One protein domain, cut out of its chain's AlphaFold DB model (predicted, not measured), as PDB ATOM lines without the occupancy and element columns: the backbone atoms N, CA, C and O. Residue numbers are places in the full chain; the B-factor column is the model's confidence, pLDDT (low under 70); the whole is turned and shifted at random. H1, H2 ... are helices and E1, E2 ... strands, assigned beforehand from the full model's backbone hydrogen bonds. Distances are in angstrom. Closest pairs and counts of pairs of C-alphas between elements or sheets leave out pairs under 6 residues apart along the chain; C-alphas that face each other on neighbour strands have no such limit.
ATOM      1  N   GLN A  16     -26.298 -36.429 -25.069       92.50
ATOM      2  CA  GLN A  16     -26.470 -36.428 -26.520       92.50
ATOM      3  C   GLN A  16     -27.492 -37.458 -26.980       92.50
ATOM      4  O   GLN A  16     -27.669 -38.499 -26.342       92.50
ATOM      5  N   VAL A  17     -28.091 -37.187 -28.136       95.38
ATOM      6  CA  VAL A  17     -28.758 -38.216 -28.932       95.38
ATOM      7  C   VAL A  17     -27.664 -39.079 -29.547       95.38
ATOM      8  O   VAL A  17     -26.843 -38.586 -30.321       95.38
ATOM      9  N   PHE A  18     -27.607 -40.352 -29.164       94.06
ATOM     10  CA  PHE A  18     -26.550 -41.261 -29.615       94.06
ATOM     11  C   PHE A  18     -27.035 -42.270 -30.658       94.06
ATOM     12  O   PHE A  18     -26.196 -42.864 -31.332       94.06
ATOM     13  N   LYS A  19     -28.354 -42.427 -30.837       95.25
ATOM     14  CA  LYS A  19     -28.938 -43.304 -31.856       95.25
ATOM     15  C   LYS A  19     -30.259 -42.754 -32.378       95.25
ATOM     16  O   LYS A  19     -31.079 -42.282 -31.598       95.25
ATOM     17  N   VAL A  20     -30.469 -42.839 -33.688       96.75
ATOM     18  CA  VAL A  20     -31.743 -42.537 -34.346       96.75
ATOM     19  C   VAL A  20     -32.010 -43.597 -35.410       96.75
ATOM     20  O   VAL A  20     -31.362 -43.634 -36.454       96.75
ATOM     21  N   GLU A  21     -32.983 -44.462 -35.154       94.69
ATOM     22  CA  GLU A  21     -33.522 -45.387 -36.148       94.69
ATOM     23  C   GLU A  21     -34.854 -44.820 -36.628       94.69
ATOM     24  O   GLU A  21     -35.817 -44.713 -35.860       94.69
ATOM     25  N   LYS A  22     -34.868 -44.392 -37.893       94.25
ATOM     26  CA  LYS A  22     -35.977 -43.641 -38.472       94.25
ATOM     27  C   LYS A  22     -37.302 -44.389 -38.302       94.25
ATOM     28  O   LYS A  22     -37.381 -45.582 -38.574       94.25
ATOM     29  N   ASP A  23     -38.315 -43.653 -37.852       94.25
ATOM     30  CA  ASP A  23     -39.691 -44.102 -37.609       94.25
ATOM     31  C   ASP A  23     -39.822 -45.195 -36.534       94.25
ATOM     32  O   ASP A  23     -40.885 -45.795 -36.387       94.25
ATOM     33  N   LYS A  24     -38.765 -45.422 -35.742       93.69
ATOM     34  CA  LYS A  24     -38.726 -46.473 -34.721       93.69
ATOM     35  C   LYS A  24     -38.289 -45.969 -33.353       93.69
ATOM     36  O   LYS A  24     -39.031 -46.104 -32.387       93.69
ATOM     37  N   ARG A  25     -37.091 -45.384 -33.243       94.81
ATOM     38  CA  ARG A  25     -36.531 -44.979 -31.943       94.81
ATOM     39  C   ARG A  25     -35.506 -43.860 -32.041       94.81
ATOM     40  O   ARG A  25     -34.711 -43.798 -32.978       94.81
ATOM     41  N   ILE A  26     -35.496 -43.016 -31.017       97.00
ATOM     42  CA  ILE A  26     -34.487 -41.989 -30.766       97.00
ATOM     43  C   ILE A  26     -33.940 -42.246 -29.362       97.00
ATOM     44  O   ILE A  26     -34.689 -42.122 -28.394       97.00
ATOM     45  N   ASP A  27     -32.653 -42.574 -29.253       95.50
ATOM     46  CA  ASP A  27     -32.010 -42.916 -27.981       95.50
ATOM     47  C   ASP A  27     -31.122 -41.773 -27.490       95.50
ATOM     48  O   ASP A  27     -30.281 -41.232 -28.226       95.50
ATOM     49  N   LEU A  28     -31.295 -41.418 -26.220       94.38
ATOM     50  CA  LEU A  28     -30.640 -40.288 -25.583       94.38
ATOM     51  C   LEU A  28     -30.522 -40.497 -24.065       94.38
ATOM     52  O   LEU A  28     -30.821 -41.563 -23.533       94.38
ATOM     53  N   GLY A  29     -30.006 -39.491 -23.358       89.81
ATOM     54  CA  GLY A  29     -29.863 -39.544 -21.899       89.81
ATOM     55  C   GLY A  29     -28.615 -40.281 -21.405       89.81
ATOM     56  O   GLY A  29     -28.416 -40.410 -20.201       89.81
ATOM     57  N   ARG A  30     -27.715 -40.710 -22.303       87.44
ATOM     58  CA  ARG A  30     -26.428 -41.302 -21.909       87.44
ATOM     59  C   ARG A  30     -25.583 -40.284 -21.142       87.44
ATOM     60  O   ARG A  30     -25.076 -39.319 -21.718       87.44
ATOM     61  N   LEU A  31     -25.413 -40.520 -19.843       83.12
ATOM     62  CA  LEU A  31     -24.609 -39.680 -18.954       83.12
ATOM     63  C   LEU A  31     -23.129 -40.074 -19.021       83.12
ATOM     64  O   LEU A  31     -22.790 -41.256 -19.047       83.12
ATOM     65  N   ALA A  32     -22.225 -39.089 -18.990       63.72
ATOM     66  CA  ALA A  32     -20.779 -39.311 -19.128       63.72
ATOM     67  C   ALA A  32     -20.165 -40.192 -18.019       63.72
ATOM     68  O   ALA A  32     -19.150 -40.843 -18.248       63.72
ATOM     69  N   LYS A  33     -20.777 -40.234 -16.827       56.12
ATOM     70  CA  LYS A  33     -20.356 -41.115 -15.723       56.12
ATOM     71  C   LYS A  33     -21.057 -42.482 -15.716       56.12
ATOM     72  O   LYS A  33     -20.768 -43.287 -14.837       56.12
ATOM     73  N   GLY A  34     -21.923 -42.757 -16.700       53.66
ATOM     74  CA  GLY A  34     -22.741 -43.969 -16.764       53.66
ATOM     75  C   GLY A  34     -23.648 -44.142 -15.541       53.66
ATOM     76  O   GLY A  34     -23.699 -43.290 -14.654       53.66
ATOM     77  N   ALA A  35     -24.360 -45.264 -15.480       54.06
ATOM     78  CA  ALA A  35     -24.781 -45.786 -14.188       54.06
ATOM     79  C   ALA A  35     -23.544 -46.379 -13.497       54.06
ATOM     80  O   ALA A  35     -22.728 -47.033 -14.156       54.06
ATOM     81  N   GLY A  36     -23.373 -46.124 -12.194       54.44
ATOM     82  CA  GLY A  36     -22.324 -46.783 -11.412       54.44
ATOM     83  C   GLY A  36     -22.398 -48.294 -11.634       54.44
ATOM     84  O   GLY A  36     -23.492 -48.825 -11.800       54.44
ATOM     85  N   LYS A  37     -21.258 -48.983 -11.717       57.25
ATOM     86  CA  LYS A  37     -21.230 -50.445 -11.829       57.25
ATOM     87  C   LYS A  37     -20.674 -51.028 -10.541       57.25
ATOM     88  O   LYS A  37     -19.565 -50.674 -10.144       57.25
ATOM     89  N   THR A  38     -21.416 -51.934  -9.923       56.78
ATOM     90  CA  THR A  38     -20.966 -52.714  -8.771       56.78
ATOM     91  C   THR A  38     -20.441 -54.064  -9.254       56.78
ATOM     92  O   THR A  38     -21.043 -54.719 -10.106       56.78
ATOM     93  N   GLU A  39     -19.292 -54.487  -8.733       62.75
ATOM     94  CA  GLU A  39     -18.763 -55.832  -8.960       62.75
ATOM     95  C   GLU A  39     -19.440 -56.804  -7.988       62.75
ATOM     96  O   GLU A  39     -19.181 -56.775  -6.787       62.75
ATOM     97  N   VAL A  40     -20.292 -57.682  -8.508       69.56
ATOM     98  CA  VAL A  40     -20.846 -58.812  -7.763       69.56
ATOM     99  C   VAL A  40     -19.938 -60.017  -7.984       69.56
ATOM    100  O   VAL A  40     -19.625 -60.383  -9.121       69.56
ATOM    101  N   ARG A  41     -19.496 -60.633  -6.888       74.88
ATOM    102  CA  ARG A  41     -18.688 -61.858  -6.900       74.88
ATOM    103  C   ARG A  41     -19.576 -63.040  -6.544       74.88
ATOM    104  O   ARG A  41     -20.218 -63.020  -5.501       74.88
ATOM    105  N   SER A  42     -19.587 -64.067  -7.385       73.19
ATOM    106  CA  SER A  42     -20.311 -65.318  -7.134       73.19
ATOM    107  C   SER A  42     -19.372 -66.513  -7.254       73.19
ATOM    108  O   SER A  42     -18.532 -66.536  -8.155       73.19
ATOM    109  N   ILE A  43     -19.531 -67.508  -6.382       69.81
ATOM    110  CA  ILE A  43     -18.820 -68.789  -6.455       69.81
ATOM    111  C   ILE A  43     -19.762 -69.790  -7.129       69.81
ATOM    112  O   ILE A  43     -20.886 -69.973  -6.667       69.81
ATOM    113  N   ASP A  44     -19.336 -70.382  -8.243       66.12
ATOM    114  CA  ASP A  44     -20.098 -71.445  -8.906       66.12
ATOM    115  C   ASP A  44     -19.852 -72.819  -8.253       66.12
ATOM    116  O   ASP A  44     -18.965 -72.979  -7.415       66.12
ATOM    117  N   TYR A  45     -20.634 -73.838  -8.635       67.81
ATOM    118  CA  TYR A  45     -20.515 -75.208  -8.102       67.81
ATOM    119  C   TYR A  45     -19.136 -75.853  -8.345       67.81
ATOM    120  O   TYR A  45     -18.818 -76.866  -7.730       67.81
ATOM    121  N   SER A  46     -18.316 -75.268  -9.225       71.25
ATOM    122  CA  SER A  46     -16.927 -75.670  -9.463       71.25
ATOM    123  C   SER A  46     -15.907 -74.989  -8.541       71.25
ATOM    124  O   SER A  46     -14.717 -75.272  -8.646       71.25
ATOM    125  N   GLY A  47     -16.343 -74.107  -7.635       71.12
ATOM    126  CA  GLY A  47     -15.478 -73.404  -6.683       71.12
ATOM    127  C   GLY A  47     -14.732 -72.203  -7.272       71.12
ATOM    128  O   GLY A  47     -13.905 -71.604  -6.583       71.12
ATOM    129  N   TYR A  48     -15.016 -71.810  -8.518       67.25
ATOM    130  CA  TYR A  48     -14.379 -70.661  -9.155       67.25
ATOM    131  C   TYR A  48     -15.158 -69.373  -8.865       67.25
ATOM    132  O   TYR A  48     -16.386 -69.317  -8.958       67.25
ATOM    133  N   VAL A  49     -14.430 -68.298  -8.544       72.75
ATOM    134  CA  VAL A  49     -15.017 -66.966  -8.349       72.75
ATOM    135  C   VAL A  49     -15.232 -66.306  -9.707       72.75
ATOM    136  O   VAL A  49     -14.274 -65.962 -10.404       72.75
ATOM    137  N   ARG A  50     -16.491 -66.053 -10.062       71.88
ATOM    138  CA  ARG A  50     -16.854 -65.214 -11.206       71.88
ATOM    139  C   ARG A  50     -17.147 -63.794 -10.741       71.88
ATOM    140  O   ARG A  50     -17.834 -63.578  -9.746       71.88
ATOM    141  N   ARG A  51     -16.626 -62.819 -11.489       70.19
ATOM    142  CA  ARG A  51     -16.922 -61.392 -11.317       70.19
ATOM    143  C   ARG A  51     -17.966 -60.978 -12.347       70.19
ATOM    144  O   ARG A  51     -17.735 -61.154 -13.542       70.19
ATOM    145  N   LYS A  52     -19.085 -60.415 -11.898       72.06
ATOM    146  CA  LYS A  52     -20.119 -59.819 -12.748       72.06
ATOM    147  C   LYS A  52     -20.224 -58.337 -12.414       72.06
ATOM    148  O   LYS A  52     -20.502 -57.978 -11.278       72.06
ATOM    149  N   TYR A  53     -20.009 -57.473 -13.398       61.22
ATOM    150  CA  TYR A  53     -20.294 -56.048 -13.253       61.22
ATOM    151  C   TYR A  53     -21.782 -55.829 -13.522       61.22
ATOM    152  O   TYR A  53     -22.230 -56.023 -14.651       61.22
ATOM    153  N   VAL A  54     -22.540 -55.459 -12.496       64.06
ATOM    154  CA  VAL A  54     -23.958 -55.075 -12.597       64.06
ATOM    155  C   VAL A  54     -24.082 -53.577 -12.372       64.06
ATOM    156  O   VAL A  54     -23.177 -52.971 -11.799       64.06
ATOM    157  N   SER A  55     -25.164 -52.949 -12.823       59.62
ATOM    158  CA  SER A  55     -25.411 -51.563 -12.430       59.62
ATOM    159  C   SER A  55     -25.579 -51.482 -10.913       59.62
ATOM    160  O   SER A  55     -26.115 -52.393 -10.291       59.62
ATOM    161  N   THR A  56     -25.114 -50.404 -10.293       58.31
ATOM    162  CA  THR A  56     -25.265 -50.172  -8.855       58.31
ATOM    163  C   THR A  56     -26.740 -50.088  -8.471       58.31
ATOM    164  O   THR A  56     -27.090 -50.546  -7.390       58.31
ATOM    165  N   ALA A  57     -27.599 -49.598  -9.372       55.34
ATOM    166  CA  ALA A  57     -29.052 -49.636  -9.194       55.34
ATOM    167  C   ALA A  57     -29.582 -51.082  -9.099       55.34
ATOM    168  O   ALA A  57     -30.394 -51.387  -8.232       55.34
ATOM    169  N   ASP A  58     -29.036 -51.985  -9.914       55.59
ATOM    170  CA  ASP A  58     -29.476 -53.386 -10.006       55.59
ATOM    171  C   ASP A  58     -28.788 -54.282  -8.959       55.59
ATOM    172  O   ASP A  58     -29.153 -55.440  -8.771       55.59
ATOM    173  N   SER A  59     -27.757 -53.773  -8.274       52.84
ATOM    174  CA  SER A  59     -27.003 -54.521  -7.261       52.84
ATOM    175  C   SER A  59     -27.765 -54.684  -5.945       52.84
ATOM    176  O   SER A  59     -27.352 -55.494  -5.115       52.84
ATOM    177  N   THR A  60     -28.803 -53.880  -5.715       54.09
ATOM    178  CA  THR A  60     -29.529 -53.823  -4.434       54.09
ATOM    179  C   THR A  60     -31.015 -54.149  -4.593       54.09
ATOM    180  O   THR A  60     -31.675 -54.476  -3.609       54.09
ATOM    181  N   THR A  61     -31.562 -54.097  -5.810       55.56
ATOM    182  CA  THR A  61     -32.975 -54.392  -6.073       55.56
ATOM    183  C   THR A  61     -33.110 -54.969  -7.478       55.56
ATOM    184  O   THR A  61     -32.666 -54.349  -8.441       55.56
ATOM    185  N   GLU A  62     -33.714 -56.153  -7.611       62.53
ATOM    186  CA  GLU A  62     -34.165 -56.638  -8.917       62.53
ATOM    187  C   GLU A  62     -35.306 -55.723  -9.360       62.53
ATOM    188  O   GLU A  62     -36.422 -55.808  -8.846       62.53
ATOM    189  N   ASN A  63     -35.015 -54.771 -10.245       65.31
ATOM    190  CA  ASN A  63     -36.048 -53.902 -10.778       65.31
ATOM    191  C   ASN A  63     -36.955 -54.747 -11.693       65.31
ATOM    192  O   ASN A  63     -36.535 -55.227 -12.745       65.31
ATOM    193  N   VAL A  64     -38.196 -54.962 -11.260       72.56
ATOM    194  CA  VAL A  64     -39.238 -55.692 -11.999       72.56
ATOM    195  C   VAL A  64     -40.287 -54.740 -12.577       72.56
ATOM    196  O   VAL A  64     -41.406 -55.156 -12.879       72.56
ATOM    197  N   ASP A  65     -39.942 -53.456 -12.714       75.75
ATOM    198  CA  ASP A  65     -40.861 -52.433 -13.190       75.75
ATOM    199  C   ASP A  65     -41.302 -52.756 -14.621       75.75
ATOM    200  O   ASP A  65     -40.506 -52.948 -15.545       75.75
ATOM    201  N   GLY A  66     -42.617 -52.814 -14.801       83.38
ATOM    202  CA  GLY A  66     -43.257 -53.131 -16.063       83.38
ATOM    203  C   GLY A  66     -44.691 -52.624 -16.085       83.38
ATOM    204  O   GLY A  66     -45.284 -52.318 -15.051       83.38
ATOM    205  N   ASN A  67     -45.259 -52.521 -17.282       88.69
ATOM    206  CA  ASN A  67     -46.662 -52.183 -17.473       88.69
ATOM    207  C   ASN A  67     -47.194 -52.779 -18.783       88.69
ATOM    208  O   ASN A  67     -46.462 -53.402 -19.550       88.69
ATOM    209  N   SER A  68     -48.496 -52.615 -19.011       91.31
ATOM    210  CA  SER A  68     -49.198 -53.074 -20.214       91.31
ATOM    211  C   SER A  68     -49.202 -52.047 -21.354       91.31
ATOM    212  O   SER A  68     -49.867 -52.274 -22.369       91.31
ATOM    213  N   LEU A  69     -48.493 -50.921 -21.200       92.94
ATOM    214  CA  LEU A  69     -48.385 -49.899 -22.236       92.94
ATOM    215  C   LEU A  69     -47.476 -50.392 -23.363       92.94
ATOM    216  O   LEU A  69     -46.552 -51.174 -23.148       92.94
ATOM    217  N   ARG A  70     -47.756 -49.928 -24.581       92.88
ATOM    218  CA  ARG A  70     -47.041 -50.325 -25.797       92.88
ATOM    219  C   ARG A  70     -46.577 -49.108 -26.568       92.88
ATOM    220  O   ARG A  70     -47.194 -48.052 -26.472       92.88
ATOM    221  N   HIS A  71     -45.561 -49.286 -27.400       95.25
ATOM    222  CA  HIS A  71     -44.994 -48.270 -28.287       95.25
ATOM    223  C   HIS A  71     -45.871 -48.022 -29.535       95.25
ATOM    224  O   HIS A  71     -45.406 -48.046 -30.673       95.25
ATOM    225  N   ASN A  72     -47.174 -47.810 -29.323       94.25
ATOM    226  CA  ASN A  72     -48.205 -47.734 -30.365       94.25
ATOM    227  C   ASN A  72     -48.546 -46.305 -30.822       94.25
ATOM    228  O   ASN A  72     -49.418 -46.129 -31.671       94.25
ATOM    229  N   ALA A  73     -47.884 -45.294 -30.267       94.38
ATOM    230  CA  ALA A  73     -48.083 -43.891 -30.594       94.38
ATOM    231  C   ALA A  73     -46.732 -43.178 -30.702       94.38
ATOM    232  O   ALA A  73     -45.745 -43.603 -30.106       94.38
ATOM    233  N   ALA A  74     -46.699 -42.081 -31.458       96.06
ATOM    234  CA  ALA A  74     -45.557 -41.179 -31.455       96.06
ATOM    235  C   ALA A  74     -45.484 -40.408 -30.126       96.06
ATOM    236  O   ALA A  74     -46.504 -40.105 -29.512       96.06
ATOM    237  N   GLY A  75     -44.274 -40.053 -29.712       96.69
ATOM    238  CA  GLY A  75     -43.994 -39.282 -28.508       96.69
ATOM    239  C   GLY A  75     -43.911 -40.107 -27.225       96.69
ATOM    240  O   GLY A  75     -43.678 -39.517 -26.175       96.69
ATOM    241  N   LEU A  76     -44.063 -41.435 -27.254       97.19
ATOM    242  CA  LEU A  76     -43.940 -42.247 -26.038       97.19
ATOM    243  C   LEU A  76     -42.479 -42.336 -25.595       97.19
ATOM    244  O   LEU A  76     -41.591 -42.569 -26.421       97.19
ATOM    245  N   VAL A  77     -42.264 -42.165 -24.290       96.94
ATOM    246  CA  VAL A  77     -40.959 -42.200 -23.626       96.94
ATOM    247  C   VAL A  77     -40.832 -43.490 -22.834       96.94
ATOM    248  O   VAL A  77     -41.699 -43.802 -22.015       96.94
ATOM    249  N   SER A  78     -39.750 -44.229 -23.050       94.75
ATOM    250  CA  SER A  78     -39.519 -45.517 -22.403       94.75
ATOM    251  C   SER A  78     -38.075 -45.718 -21.964       94.75
ATOM    252  O   SER A  78     -37.159 -45.026 -22.410       94.75
ATOM    253  N   MET A  79     -37.876 -46.668 -21.055       92.44
ATOM    254  CA  MET A  79     -36.569 -47.062 -20.526       92.44
ATOM    255  C   MET A  79     -36.407 -48.574 -20.600       92.44
ATOM    256  O   MET A  79     -37.397 -49.300 -20.648       92.44
ATOM    257  N   VAL A  80     -35.165 -49.053 -20.600       88.06
ATOM    258  CA  VAL A  80     -34.867 -50.492 -20.575       88.06
ATOM    259  C   VAL A  80     -35.420 -51.108 -19.284       88.06
ATOM    260  O   VAL A  80     -35.214 -50.570 -18.194       88.06
ATOM    261  N   LYS A  81     -36.134 -52.233 -19.403       86.94
ATOM    262  CA  LYS A  81     -36.636 -52.999 -18.253       86.94
ATOM    263  C   LYS A  81     -35.474 -53.496 -17.399       86.94
ATOM    264  O   LYS A  81     -34.400 -53.798 -17.911       86.94
ATOM    265  N   GLY A  82     -35.688 -53.599 -16.092       77.50
ATOM    266  CA  GLY A  82     -34.612 -53.952 -15.166       77.50
ATOM    267  C   GLY A  82     -33.698 -52.785 -14.806       77.50
ATOM    268  O   GLY A  82     -32.840 -52.951 -13.950       77.50
ATOM    269  N   GLY A  83     -33.901 -51.603 -15.396       73.00
ATOM    270  CA  GLY A  83     -33.156 -50.403 -15.049       73.00
ATOM    271  C   GLY A  83     -31.704 -50.453 -15.523       73.00
ATOM    272  O   GLY A  83     -31.409 -50.622 -16.705       73.00
ATOM    273  N   GLY A  84     -30.784 -50.181 -14.606       70.44
ATOM    274  CA  GLY A  84     -29.351 -50.246 -14.857       70.44
ATOM    275  C   GLY A  84     -28.724 -49.145 -15.718       70.44
ATOM    276  O   GLY A  84     -27.496 -49.024 -15.725       70.44
ATOM    277  N   SER A  85     -29.516 -48.305 -16.386       76.94
ATOM    278  CA  SER A  85     -29.041 -47.161 -17.171       76.94
ATOM    279  C   SER A  85     -29.936 -45.932 -16.986       76.94
ATOM    280  O   SER A  85     -31.103 -46.045 -16.629       76.94
ATOM    281  N   PHE A  86     -29.381 -44.748 -17.250       84.81
ATOM    282  CA  PHE A  86     -30.138 -43.488 -17.320       84.81
ATOM    283  C   PHE A  86     -30.576 -43.170 -18.759       84.81
ATOM    284  O   PHE A  86     -30.983 -42.056 -19.068       84.81
ATOM    285  N   GLU A  87     -30.430 -44.130 -19.668       91.12
ATOM    286  CA  GLU A  87     -30.777 -43.955 -21.071       91.12
ATOM    287  C   GLU A  87     -32.284 -44.119 -21.241       91.12
ATOM    288  O   GLU A  87     -32.917 -44.951 -20.590       91.12
ATOM    289  N   PHE A  88     -32.858 -43.317 -22.128       94.38
ATOM    290  CA  PHE A  88     -34.267 -43.408 -22.470       94.38
ATOM    291  C   PHE A  88     -34.455 -43.274 -23.973       94.38
ATOM    292  O   PHE A  88     -33.592 -42.771 -24.701       94.38
ATOM    293  N   VAL A  89     -35.606 -43.755 -24.417       96.19
ATOM    294  CA  VAL A  89     -35.999 -43.828 -25.815       96.19
ATOM    295  C   VAL A  89     -37.248 -42.993 -26.014       96.19
ATOM    296  O   VAL A  89     -38.161 -43.036 -25.192       96.19
ATOM    297  N   ILE A  90     -37.302 -42.250 -27.117       97.44
ATOM    298  CA  ILE A  90     -38.528 -41.612 -27.597       97.44
ATOM    299  C   ILE A  90     -38.922 -42.262 -28.918       97.44
ATOM    300  O   ILE A  90     -38.102 -42.392 -29.830       97.44
ATOM    301  N   THR A  91     -40.186 -42.648 -29.031       96.94
ATOM    302  CA  THR A  91     -40.763 -43.169 -30.276       96.94
ATOM    303  C   THR A  91     -41.213 -42.015 -31.172       96.94
ATOM    304  O   THR A  91     -42.064 -41.228 -30.775       96.94
ATOM    305  N   PRO A  92     -40.666 -41.849 -32.384       96.38
ATOM    306  CA  PRO A  92     -41.091 -40.773 -33.282       96.38
ATOM    307  C   PRO A  92     -42.367 -41.106 -34.074       96.38
ATOM    308  O   PRO A  92     -42.976 -40.213 -34.654       96.38
ATOM    309  N   SER A  93     -42.757 -42.380 -34.106       94.62
ATOM    310  CA  SER A  93     -43.894 -42.941 -34.838       94.62
ATOM    311  C   SER A  93     -44.376 -44.203 -34.102       94.62
ATOM    312  O   SER A  93     -43.571 -44.797 -33.374       94.62
ATOM    313  N   PRO A  94     -45.641 -44.646 -34.272       92.12
ATOM    314  CA  PRO A  94     -46.059 -45.980 -33.849       92.12
ATOM    315  C   PRO A  94     -45.080 -47.039 -34.360       92.12
ATOM    316  O   PRO A  94     -44.846 -47.146 -35.566       92.12
ATOM    317  N   THR A  95     -44.486 -47.800 -33.444       83.12
ATOM    318  CA  THR A  95     -43.492 -48.808 -33.808       83.12
ATOM    319  C   THR A  95     -44.213 -50.082 -34.260       83.12
ATOM    320  O   THR A  95     -45.019 -50.616 -33.497       83.12
ATOM    321  N   PRO A  96     -43.958 -50.591 -35.481       73.31
ATOM    322  CA  PRO A  96     -44.624 -51.799 -35.972       73.31
ATOM    323  C   PRO A  96     -44.112 -53.075 -35.284       73.31
ATOM    324  O   PRO A  96     -44.855 -54.050 -35.154       73.31
ATOM    325  N   ASP A  97     -42.861 -53.062 -34.820       79.25
ATOM    326  CA  ASP A  97     -42.180 -54.222 -34.249       79.25
ATOM    327  C   ASP A  97     -42.309 -54.258 -32.718       79.25
ATOM    328  O   ASP A  97     -41.997 -53.290 -32.025       79.25
ATOM    329  N   ARG A  98     -42.674 -55.420 -32.163       81.94
ATOM    330  CA  ARG A  98     -42.815 -55.611 -30.704       81.94
ATOM    331  C   ARG A  98     -41.496 -55.643 -29.930       81.94
ATOM    332  O   ARG A  98     -41.519 -55.654 -28.708       81.94
ATOM    333  N   THR A  99     -40.355 -55.587 -30.614       85.00
ATOM    334  CA  THR A  99     -39.032 -55.672 -29.975       85.00
ATOM    335  C   THR A  99     -38.832 -54.610 -28.893       85.00
ATOM    336  O   THR A  99     -38.158 -54.855 -27.901       85.00
ATOM    337  N   LEU A 100     -39.420 -53.419 -29.064       87.50
ATOM    338  CA  LEU A 100     -39.302 -52.356 -28.066       87.50
ATOM    339  C   LEU A 100     -40.214 -52.599 -26.851       87.50
ATOM    340  O   LEU A 100     -39.814 -52.290 -25.734       87.50
ATOM    341  N   ASP A 101     -41.393 -53.198 -27.048       90.56
ATOM    342  CA  ASP A 101     -42.317 -53.574 -25.965       90.56
ATOM    343  C   ASP A 101     -41.743 -54.694 -25.080       90.56
ATOM    344  O   ASP A 101     -42.019 -54.749 -23.879       90.56
ATOM    345  N   ASP A 102     -40.938 -55.586 -25.658       88.62
ATOM    346  CA  ASP A 102     -40.328 -56.706 -24.940       88.62
ATOM    347  C   ASP A 102     -39.200 -56.232 -24.010       88.62
ATOM    348  O   ASP A 102     -39.147 -56.653 -22.852       88.62
ATOM    349  N   ASP A 103     -38.386 -55.275 -24.464       88.25
ATOM    350  CA  ASP A 103     -37.186 -54.824 -23.750       88.25
ATOM    351  C   ASP A 103     -37.380 -53.541 -22.927       88.25
ATOM    352  O   ASP A 103     -36.584 -53.271 -22.027       88.25
ATOM    353  N   HIS A 104     -38.384 -52.711 -23.238       91.31
ATOM    354  CA  HIS A 104     -38.558 -51.388 -22.626       91.31
ATOM    355  C   HIS A 104     -39.925 -51.227 -21.949       91.31
ATOM    356  O   HIS A 104     -40.930 -51.794 -22.374       91.31
ATOM    357  N   VAL A 105     -39.959 -50.429 -20.884       92.88
ATOM    358  CA  VAL A 105     -41.168 -50.009 -20.165       92.88
ATOM    359  C   VAL A 105     -41.482 -48.554 -20.504       92.88
ATOM    360  O   VAL A 105     -40.614 -47.685 -20.405       92.88
ATOM    361  N   VAL A 106     -42.718 -48.274 -20.925       94.38
ATOM    362  CA  VAL A 106     -43.177 -46.904 -21.214       94.38
ATOM    363  C   VAL A 106     -43.414 -46.168 -19.898       94.38
ATOM    364  O   VAL A 106     -44.182 -46.635 -19.065       94.38
ATOM    365  N   ILE A 107     -42.783 -45.013 -19.713       94.50
ATOM    366  CA  ILE A 107     -42.826 -44.236 -18.463       94.50
ATOM    367  C   ILE A 107     -43.471 -42.856 -18.626       94.50
ATOM    368  O   ILE A 107     -43.742 -42.180 -17.637       94.50
ATOM    369  N   GLY A 108     -43.714 -42.417 -19.859       95.75
ATOM    370  CA  GLY A 108     -44.304 -41.109 -20.116       95.75
ATOM    371  C   GLY A 108     -44.532 -40.833 -21.594       95.75
ATOM    372  O   GLY A 108     -44.377 -41.711 -22.443       95.75
ATOM    373  N   GLN A 109     -44.895 -39.590 -21.893       96.94
ATOM    374  CA  GLN A 109     -45.135 -39.120 -23.253       96.94
ATOM    375  C   GLN A 109     -44.729 -37.655 -23.417       96.94
ATOM    376  O   GLN A 109     -44.785 -36.866 -22.472       96.94
ATOM    377  N   VAL A 110     -44.349 -37.291 -24.635       97.31
ATOM    378  CA  VAL A 110     -44.100 -35.914 -25.055       97.31
ATOM    379  C   VAL A 110     -45.442 -35.198 -25.196       97.31
ATOM    380  O   VAL A 110     -46.280 -35.592 -26.000       97.31
ATOM    381  N   VAL A 111     -45.643 -34.145 -24.404       96.81
ATOM    382  CA  VAL A 111     -46.869 -33.326 -24.429       96.81
ATOM    383  C   VAL A 111     -46.745 -32.084 -25.314       96.81
ATOM    384  O   VAL A 111     -47.753 -31.576 -25.790       96.81
ATOM    385  N   ASP A 112     -45.519 -31.614 -25.557       96.50
ATOM    386  CA  ASP A 112     -45.212 -30.464 -26.412       96.50
ATOM    387  C   ASP A 112     -43.855 -30.669 -27.113       96.50
ATOM    388  O   ASP A 112     -42.998 -31.406 -26.622       96.50
ATOM    389  N   GLY A 113     -43.655 -30.036 -28.272       96.69
ATOM    390  CA  GLY A 113     -42.414 -30.124 -29.048       96.69
ATOM    391  C   GLY A 113     -42.308 -31.350 -29.964       96.69
ATOM    392  O   GLY A 113     -41.203 -31.805 -30.276       96.69
ATOM    393  N   MET A 114     -43.434 -31.907 -30.428       97.81
ATOM    394  CA  MET A 114     -43.432 -33.028 -31.387       97.81
ATOM    395  C   MET A 114     -42.758 -32.682 -32.726       97.81
ATOM    396  O   MET A 114     -42.232 -33.564 -33.405       97.81
ATOM    397  N   ASP A 115     -42.691 -31.403 -33.089       97.88
ATOM    398  CA  ASP A 115     -41.923 -30.904 -34.230       97.88
ATOM    399  C   ASP A 115     -40.403 -31.081 -34.036       97.88
ATOM    400  O   ASP A 115     -39.668 -31.359 -34.987       97.88
ATOM    401  N   VAL A 116     -39.898 -30.971 -32.801       97.38
ATOM    402  CA  VAL A 116     -38.511 -31.315 -32.454       97.38
ATOM    403  C   VAL A 116     -38.283 -32.811 -32.637       97.38
ATOM    404  O   VAL A 116     -37.304 -33.187 -33.279       97.38
ATOM    405  N   ILE A 117     -39.198 -33.661 -32.164       97.38
ATOM    406  CA  ILE A 117     -39.105 -35.119 -32.346       97.38
ATOM    407  C   ILE A 117     -39.093 -35.488 -33.835       97.38
ATOM    408  O   ILE A 117     -38.240 -36.262 -34.270       97.38
ATOM    409  N   ALA A 118     -39.958 -34.873 -34.643       97.44
ATOM    410  CA  ALA A 118     -39.980 -35.077 -36.089       97.44
ATOM    411  C   ALA A 118     -38.666 -34.645 -36.766       97.44
ATOM    412  O   ALA A 118     -38.185 -35.320 -37.680       97.44
ATOM    413  N   ARG A 119     -38.044 -33.548 -36.309       97.31
ATOM    414  CA  ARG A 119     -36.720 -33.118 -36.789       97.31
ATOM    415  C   ARG A 119     -35.623 -34.107 -36.401       97.31
ATOM    416  O   ARG A 119     -34.818 -34.466 -37.255       97.31
ATOM    417  N   LEU A 120     -35.620 -34.585 -35.155       97.00
ATOM    418  CA  LEU A 120     -34.669 -35.594 -34.681       97.00
ATOM    419  C   LEU A 120     -34.783 -36.898 -35.479       97.00
ATOM    420  O   LEU A 120     -33.769 -37.448 -35.894       97.00
ATOM    421  N   ASN A 121     -36.006 -37.345 -35.766       97.12
ATOM    422  CA  ASN A 121     -36.278 -38.551 -36.548       97.12
ATOM    423  C   ASN A 121     -35.725 -38.491 -37.987       97.12
ATOM    424  O   ASN A 121     -35.458 -39.518 -38.608       97.12
ATOM    425  N   ASN A 122     -35.542 -37.284 -38.529       97.00
ATOM    426  CA  ASN A 122     -35.018 -37.064 -39.877       97.00
ATOM    427  C   ASN A 122     -33.523 -36.716 -39.909       97.00
ATOM    428  O   ASN A 122     -33.008 -36.353 -40.969       97.00
ATOM    429  N   LEU A 123     -32.807 -36.835 -38.786       96.62
ATOM    430  CA  LEU A 123     -31.360 -36.635 -38.768       96.62
ATOM    431  C   LEU A 123     -30.655 -37.621 -39.705       96.62
ATOM    432  O   LEU A 123     -30.999 -38.799 -39.800       96.62
ATOM    433  N   ALA A 124     -29.615 -37.136 -40.382       96.88
ATOM    434  CA  ALA A 124     -28.726 -38.005 -41.133       96.88
ATOM    435  C   ALA A 124     -27.931 -38.877 -40.151       96.88
ATOM    436  O   ALA A 124     -27.273 -38.364 -39.243       96.88
ATOM    437  N   VAL A 125     -27.978 -40.193 -40.353       96.56
ATOM    438  CA  VAL A 125     -27.313 -41.181 -39.499       96.56
ATOM    439  C   VAL A 125     -26.348 -42.050 -40.287       96.56
ATOM    440  O   VAL A 125     -26.481 -42.217 -41.502       96.56
ATOM    441  N   ASN A 126     -25.401 -42.655 -39.577       94.69
ATOM    442  CA  ASN A 126     -24.551 -43.701 -40.124       94.69
ATOM    443  C   ASN A 126     -25.379 -44.964 -40.405       94.69
ATOM    444  O   ASN A 126     -25.725 -45.717 -39.493       94.69
ATOM    445  N   LYS A 127     -25.742 -45.180 -41.670       91.44
ATOM    446  CA  LYS A 127     -26.594 -46.306 -42.064       91.44
ATOM    447  C   LYS A 127     -25.795 -47.612 -42.042       91.44
ATOM    448  O   LYS A 127     -24.703 -47.653 -42.616       91.44
ATOM    449  N   PRO A 128     -26.324 -48.692 -41.444       89.06
ATOM    450  CA  PRO A 128     -25.703 -49.998 -41.589       89.06
ATOM    451  C   PRO A 128     -25.766 -50.442 -43.056       89.06
ATOM    452  O   PRO A 128     -26.770 -50.247 -43.740       89.06
ATOM    453  N   THR A 129     -24.690 -51.056 -43.539       90.06
ATOM    454  CA  THR A 129     -24.637 -51.686 -44.864       90.06
ATOM    455  C   THR A 129     -24.454 -53.189 -44.699       90.06
ATOM    456  O   THR A 129     -23.858 -53.639 -43.719       90.06
ATOM    457  N   SER A 130     -24.948 -53.980 -45.658       85.50
ATOM    458  CA  SER A 130     -24.887 -55.448 -45.574       85.50
ATOM    459  C   SER A 130     -23.458 -55.955 -45.379       85.50
ATOM    460  O   SER A 130     -23.219 -56.783 -44.509       85.50
ATOM    461  N   TYR A 131     -22.502 -55.401 -46.133       86.00
ATOM    462  CA  TYR A 131     -21.080 -55.712 -45.984       86.00
ATOM    463  C   TYR A 131     -20.603 -55.412 -44.557       86.00
ATOM    464  O   TYR A 131     -20.118 -56.307 -43.874       86.00
ATOM    465  N   LYS A 132     -20.808 -54.181 -44.062       85.56
ATOM    466  CA  LYS A 132     -20.336 -53.760 -42.731       85.56
ATOM    467  C   LYS A 132     -20.887 -54.668 -41.627       85.56
ATOM    468  O   LYS A 132     -20.138 -55.062 -40.735       85.56
ATOM    469  N   ASN A 133     -22.161 -55.042 -41.719       87.75
ATOM    470  CA  ASN A 133     -22.806 -55.910 -40.739       87.75
ATOM    471  C   ASN A 133     -22.171 -57.304 -40.695       87.75
ATOM    472  O   ASN A 133     -21.905 -57.794 -39.604       87.75
ATOM    473  N   THR A 134     -21.846 -57.914 -41.838       88.81
ATOM    474  CA  THR A 134     -21.182 -59.229 -41.869       88.81
ATOM    475  C   THR A 134     -19.826 -59.205 -41.159       88.81
ATOM    476  O   THR A 134     -19.551 -60.074 -40.331       88.81
ATOM    477  N   PHE A 135     -18.999 -58.184 -41.415       86.81
ATOM    478  CA  PHE A 135     -17.700 -58.044 -40.745       86.81
ATOM    479  C   PHE A 135     -17.849 -57.795 -39.244       86.81
ATOM    480  O   PHE A 135     -17.112 -58.380 -38.451       86.81
ATOM    481  N   ILE A 136     -18.821 -56.971 -38.841       89.31
ATOM    482  CA  ILE A 136     -19.139 -56.742 -37.428       89.31
ATOM    483  C   ILE A 136     -19.544 -58.057 -36.752       89.31
ATOM    484  O   ILE A 136     -19.014 -58.386 -35.692       89.31
ATOM    485  N   SER A 137     -20.444 -58.832 -37.361       89.19
ATOM    486  CA  SER A 137     -20.911 -60.107 -36.805       89.19
ATOM    487  C   SER A 137     -19.770 -61.113 -36.633       89.19
ATOM    488  O   SER A 137     -19.667 -61.745 -35.583       89.19
ATOM    489  N   MET A 138     -18.873 -61.221 -37.618       91.06
ATOM    490  CA  MET A 138     -17.691 -62.087 -37.527       91.06
ATOM    491  C   MET A 138     -16.713 -61.608 -36.450       91.06
ATOM    492  O   MET A 138     -16.246 -62.406 -35.640       91.06
ATOM    493  N   GLY A 139     -16.438 -60.302 -36.391       90.38
ATOM    494  CA  GLY A 139     -15.564 -59.718 -35.374       90.38
ATOM    495  C   GLY A 139     -16.098 -59.926 -33.954       90.38
ATOM    496  O   GLY A 139     -15.339 -60.243 -33.043       90.38
ATOM    497  N   LYS A 140     -17.418 -59.847 -33.765       89.19
ATOM    498  CA  LYS A 140     -18.064 -60.183 -32.491       89.19
ATOM    499  C   LYS A 140     -17.922 -61.654 -32.117       89.19
ATOM    500  O   LYS A 140     -17.688 -61.943 -30.947       89.19
ATOM    501  N   ALA A 141     -18.023 -62.568 -33.084       91.38
ATOM    502  CA  ALA A 141     -17.857 -64.001 -32.835       91.38
ATOM    503  C   ALA A 141     -16.465 -64.341 -32.269       91.38
ATOM    504  O   ALA A 141     -16.329 -65.286 -31.498       91.38
ATOM    505  N   ILE A 142     -15.451 -63.530 -32.592       92.81
ATOM    506  CA  ILE A 142     -14.086 -63.648 -32.056       92.81
ATOM    507  C   ILE A 142     -13.778 -62.643 -30.929       92.81
ATOM    508  O   ILE A 142     -12.623 -62.495 -30.536       92.81
ATOM    509  N   ASN A 143     -14.797 -61.960 -30.393       87.81
ATOM    510  CA  ASN A 143     -14.692 -60.975 -29.310       87.81
ATOM    511  C   ASN A 143     -13.756 -59.779 -29.612       87.81
ATOM    512  O   ASN A 143     -13.063 -59.263 -28.729       87.81
ATOM    513  N   ASP A 144     -13.730 -59.314 -30.864       90.12
ATOM    514  CA  ASP A 144     -13.009 -58.098 -31.249       90.12
ATOM    515  C   ASP A 144     -13.772 -56.847 -30.777       90.12
ATOM    516  O   ASP A 144     -14.854 -56.521 -31.268       90.12
ATOM    517  N   LYS A 145     -13.171 -56.089 -29.853       88.50
ATOM    518  CA  LYS A 145     -13.747 -54.848 -29.301       88.50
ATOM    519  C   LYS A 145     -14.051 -53.793 -30.367       88.50
ATOM    520  O   LYS A 145     -14.948 -52.973 -30.178       88.50
ATOM    521  N   ARG A 146     -13.315 -53.797 -31.483       85.75
ATOM    522  CA  ARG A 146     -13.526 -52.859 -32.595       85.75
ATOM    523  C   ARG A 146     -14.832 -53.149 -33.324       85.75
ATOM    524  O   ARG A 146     -15.489 -52.215 -33.771       85.75
ATOM    525  N   ALA A 147     -15.227 -54.419 -33.408       86.75
ATOM    526  CA  ALA A 147     -16.491 -54.810 -34.019       86.75
ATOM    527  C   ALA A 147     -17.685 -54.314 -33.192       86.75
ATOM    528  O   ALA A 147     -18.636 -53.784 -33.759       86.75
ATOM    529  N   THR A 148     -17.599 -54.395 -31.861       83.50
ATOM    530  CA  THR A 148     -18.609 -53.826 -30.956       83.50
ATOM    531  C   THR A 148     -18.736 -52.313 -31.138       83.50
ATOM    532  O   THR A 148     -19.833 -51.818 -31.365       83.50
ATOM    533  N   ALA A 149     -17.616 -51.582 -31.148       84.12
ATOM    534  CA  ALA A 149     -17.640 -50.133 -31.359       84.12
ATOM    535  C   ALA A 149     -18.214 -49.742 -32.738       84.12
ATOM    536  O   ALA A 149     -18.958 -48.772 -32.856       84.12
ATOM    537  N   ALA A 150     -17.905 -50.515 -33.784       85.81
ATOM    538  CA  ALA A 150     -18.417 -50.275 -35.133       85.81
ATOM    539  C   ALA A 150     -19.933 -50.518 -35.263       85.81
ATOM    540  O   ALA A 150     -20.575 -49.904 -36.124       85.81
ATOM    541  N   GLU A 151     -20.493 -51.407 -34.436       86.00
ATOM    542  CA  GLU A 151     -21.936 -51.618 -34.327       86.00
ATOM    543  C   GLU A 151     -22.616 -50.491 -33.549       86.00
ATOM    544  O   GLU A 151     -23.661 -50.015 -33.989       86.00
ATOM    545  N   ASP A 152     -22.011 -50.025 -32.453       84.62
ATOM    546  CA  ASP A 152     -22.507 -48.877 -31.681       84.62
ATOM    547  C   ASP A 152     -22.588 -47.602 -32.537       84.62
ATOM    548  O   ASP A 152     -23.408 -46.719 -32.286       84.62
ATOM    549  N   ASP A 153     -21.758 -47.505 -33.580       88.00
ATOM    550  CA  ASP A 153     -21.811 -46.420 -34.554       88.00
ATOM    551  C   ASP A 153     -22.959 -46.555 -35.570       88.00
ATOM    552  O   ASP A 153     -23.202 -45.607 -36.318       88.00
ATOM    553  N   ASN A 154     -23.665 -47.688 -35.649       91.56
ATOM    554  CA  ASN A 154     -24.834 -47.818 -36.520       91.56
ATOM    555  C   ASN A 154     -25.988 -46.958 -35.993       91.56
ATOM    556  O   ASN A 154     -26.305 -46.973 -34.804       91.56
ATOM    557  N   PHE A 155     -26.649 -46.237 -36.899       95.06
ATOM    558  CA  PHE A 155     -27.730 -45.294 -36.598       95.06
ATOM    559  C   PHE A 155     -27.318 -44.107 -35.718       95.06
ATOM    560  O   PHE A 155     -28.161 -43.334 -35.268       95.06
ATOM    561  N   LYS A 156     -26.017 -43.908 -35.504       94.94
ATOM    562  CA  LYS A 156     -25.498 -42.735 -34.812       94.94
ATOM    563  C   LYS A 156     -25.682 -41.484 -35.680       94.94
ATOM    564  O   LYS A 156     -25.313 -41.522 -36.861       94.94
ATOM    565  N   PRO A 157     -26.229 -40.381 -35.137       95.88
ATOM    566  CA  PRO A 157     -26.343 -39.120 -35.862       95.88
ATOM    567  C   PRO A 157     -24.987 -38.599 -36.348       95.88
ATOM    568  O   PRO A 157     -24.011 -38.587 -35.597       95.88
ATOM    569  N   LEU A 158     -24.930 -38.139 -37.601       95.19
ATOM    570  CA  LEU A 158     -23.729 -37.523 -38.181       95.19
ATOM    571  C   LEU A 158     -23.458 -36.137 -37.587       95.19
ATOM    572  O   LEU A 158     -22.314 -35.700 -37.494       95.19
ATOM    573  N   GLN A 159     -24.523 -35.448 -37.179       92.81
ATOM    574  CA  GLN A 159     -24.446 -34.191 -36.450       92.81
ATOM    575  C   GLN A 159     -24.611 -34.459 -34.959       92.81
ATOM    576  O   GLN A 159     -25.530 -35.158 -34.538       92.81
ATOM    577  N   LYS A 160     -23.727 -33.876 -34.146       92.19
ATOM    578  CA  LYS A 160     -23.811 -34.000 -32.693       92.19
ATOM    579  C   LYS A 160     -25.007 -33.202 -32.172       92.19
ATOM    580  O   LYS A 160     -24.962 -31.973 -32.130       92.19
ATOM    581  N   THR A 161     -26.044 -33.900 -31.725       93.06
ATOM    582  CA  THR A 161     -27.239 -33.298 -31.123       93.06
ATOM    583  C   THR A 161     -27.213 -33.473 -29.612       93.06
ATOM    584  O   THR A 161     -27.070 -34.590 -29.118       93.06
ATOM    585  N   VAL A 162     -27.342 -32.371 -28.872       93.31
ATOM    586  CA  VAL A 162     -27.207 -32.343 -27.407       93.31
ATOM    587  C   VAL A 162     -28.411 -31.699 -26.735       93.31
ATOM    588  O   VAL A 162     -28.999 -30.754 -27.260       93.31
ATOM    589  N   ILE A 163     -28.737 -32.173 -25.536       93.19
ATOM    590  CA  ILE A 163     -29.703 -31.531 -24.647       93.19
ATOM    591  C   ILE A 163     -29.015 -30.327 -24.015       93.19
ATOM    592  O   ILE A 163     -28.151 -30.477 -23.155       93.19
ATOM    593  N   LYS A 164     -29.368 -29.115 -24.442       91.75
ATOM    594  CA  LYS A 164     -28.725 -27.904 -23.914       91.75
ATOM    595  C   LYS A 164     -29.188 -27.578 -22.491       91.75
ATOM    596  O   LYS A 164     -28.367 -27.237 -21.648       91.75
TER     597      LYS A 164
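This is residues 16 to 164 of the 170 residues of the protein "Hypothetical protein" of Rhodosorus marinus (UniProt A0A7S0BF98). A strongly twisted wall of five strands, E1, E2, E6, E5 and E7, has the short helix H1 over it and H2 grazing it near E1 and E2, while two separate hairpins, one of strands E3 and E4 and one of helices H3 and H4, lie away from it. The order along the printed part is E1, E2, E3, E4, E5, E6, H1, E7, H2, H3, H4: seven named strands and four named helices in 149 printed residues. The class is mixed, helices and strands, with under half of the residues in named elements; both sheets, E1 - E2 - E6 - E5 - E7 and E3 - E4, are antiparallel. The whole is only just compact, close to loose, with a radius of gyration of the C-alphas of 17.7 A and spans of 57 by 38 by 31 A.

Look first at E1, residues 19 to 21, and E2, residues 25 to 28, a hairpin with N 21 and O 25 at 2.9 A. Next, E3, residues 37 to 43, and E4, residues 49 to 55, form a hairpin with N 40 and O 52 at 2.8 A; E3 is apart from E2. Find E5, residues 76 to 80, and E6, residues 88 to 90, a hairpin of inner strands with N 89 and O 78 at 2.8 A. E6 is also the neighbour of E2, with N 26 and O 90 at 2.9 A. H1, residues 99 to 103, is on the sheet at a height of 8.8 A, and only just over E5, with 3 of its 5 C-alphas falling there. E7, residues 104 to 109, is an edge strand beside E5, with N 77 and O 108 at 2.8 A. E6, H1 and E7 make a split strand-helix-strand unit, two strands running the same way with E5 between them, and its crossover is right-handed. H2, residues 114 to 121, only grazes the sheet with residues 117 to 121; its closest C-alpha to E1 is that of Asn 121, 6.4 A from that of Val 20. H3, residues 130 to 141, and H4, residues 145 to 152, form a helical hairpin: they touch, opposite ways at a steep tilt of 44 degrees, the C-alphas of Ile 136 and Ala 147 being closest at 4.7 A. Neither H3 nor H4 is on the five-stranded sheet. In H1, H2, H3 and H4 every O i to N i+4 pair is within hydrogen-bond range.

Find C-alpha 19 at (-28.938, -43.304, -31.856), where E1 begins. E3 runs 19.3 A from C-alpha 37 at (-21.230, -50.445, -11.829), and E4 returns over 19.0 A. E5 spans 13.4 A, E7 13.9 A and H3 16.9 A; H4 ends at C-alpha 152, (-22.507, -48.877, -31.681).

The C-alphas of Gly 47 and Asp 115 are the two farthest apart, at 57.1 A. The printed part has no cut; the link E4 to E5, residues 56 to 75, is long. Mean pLDDT of the printed part is 85.0, with residues 32 to 40, 43 to 45, 48 and 53 to 63 under 70.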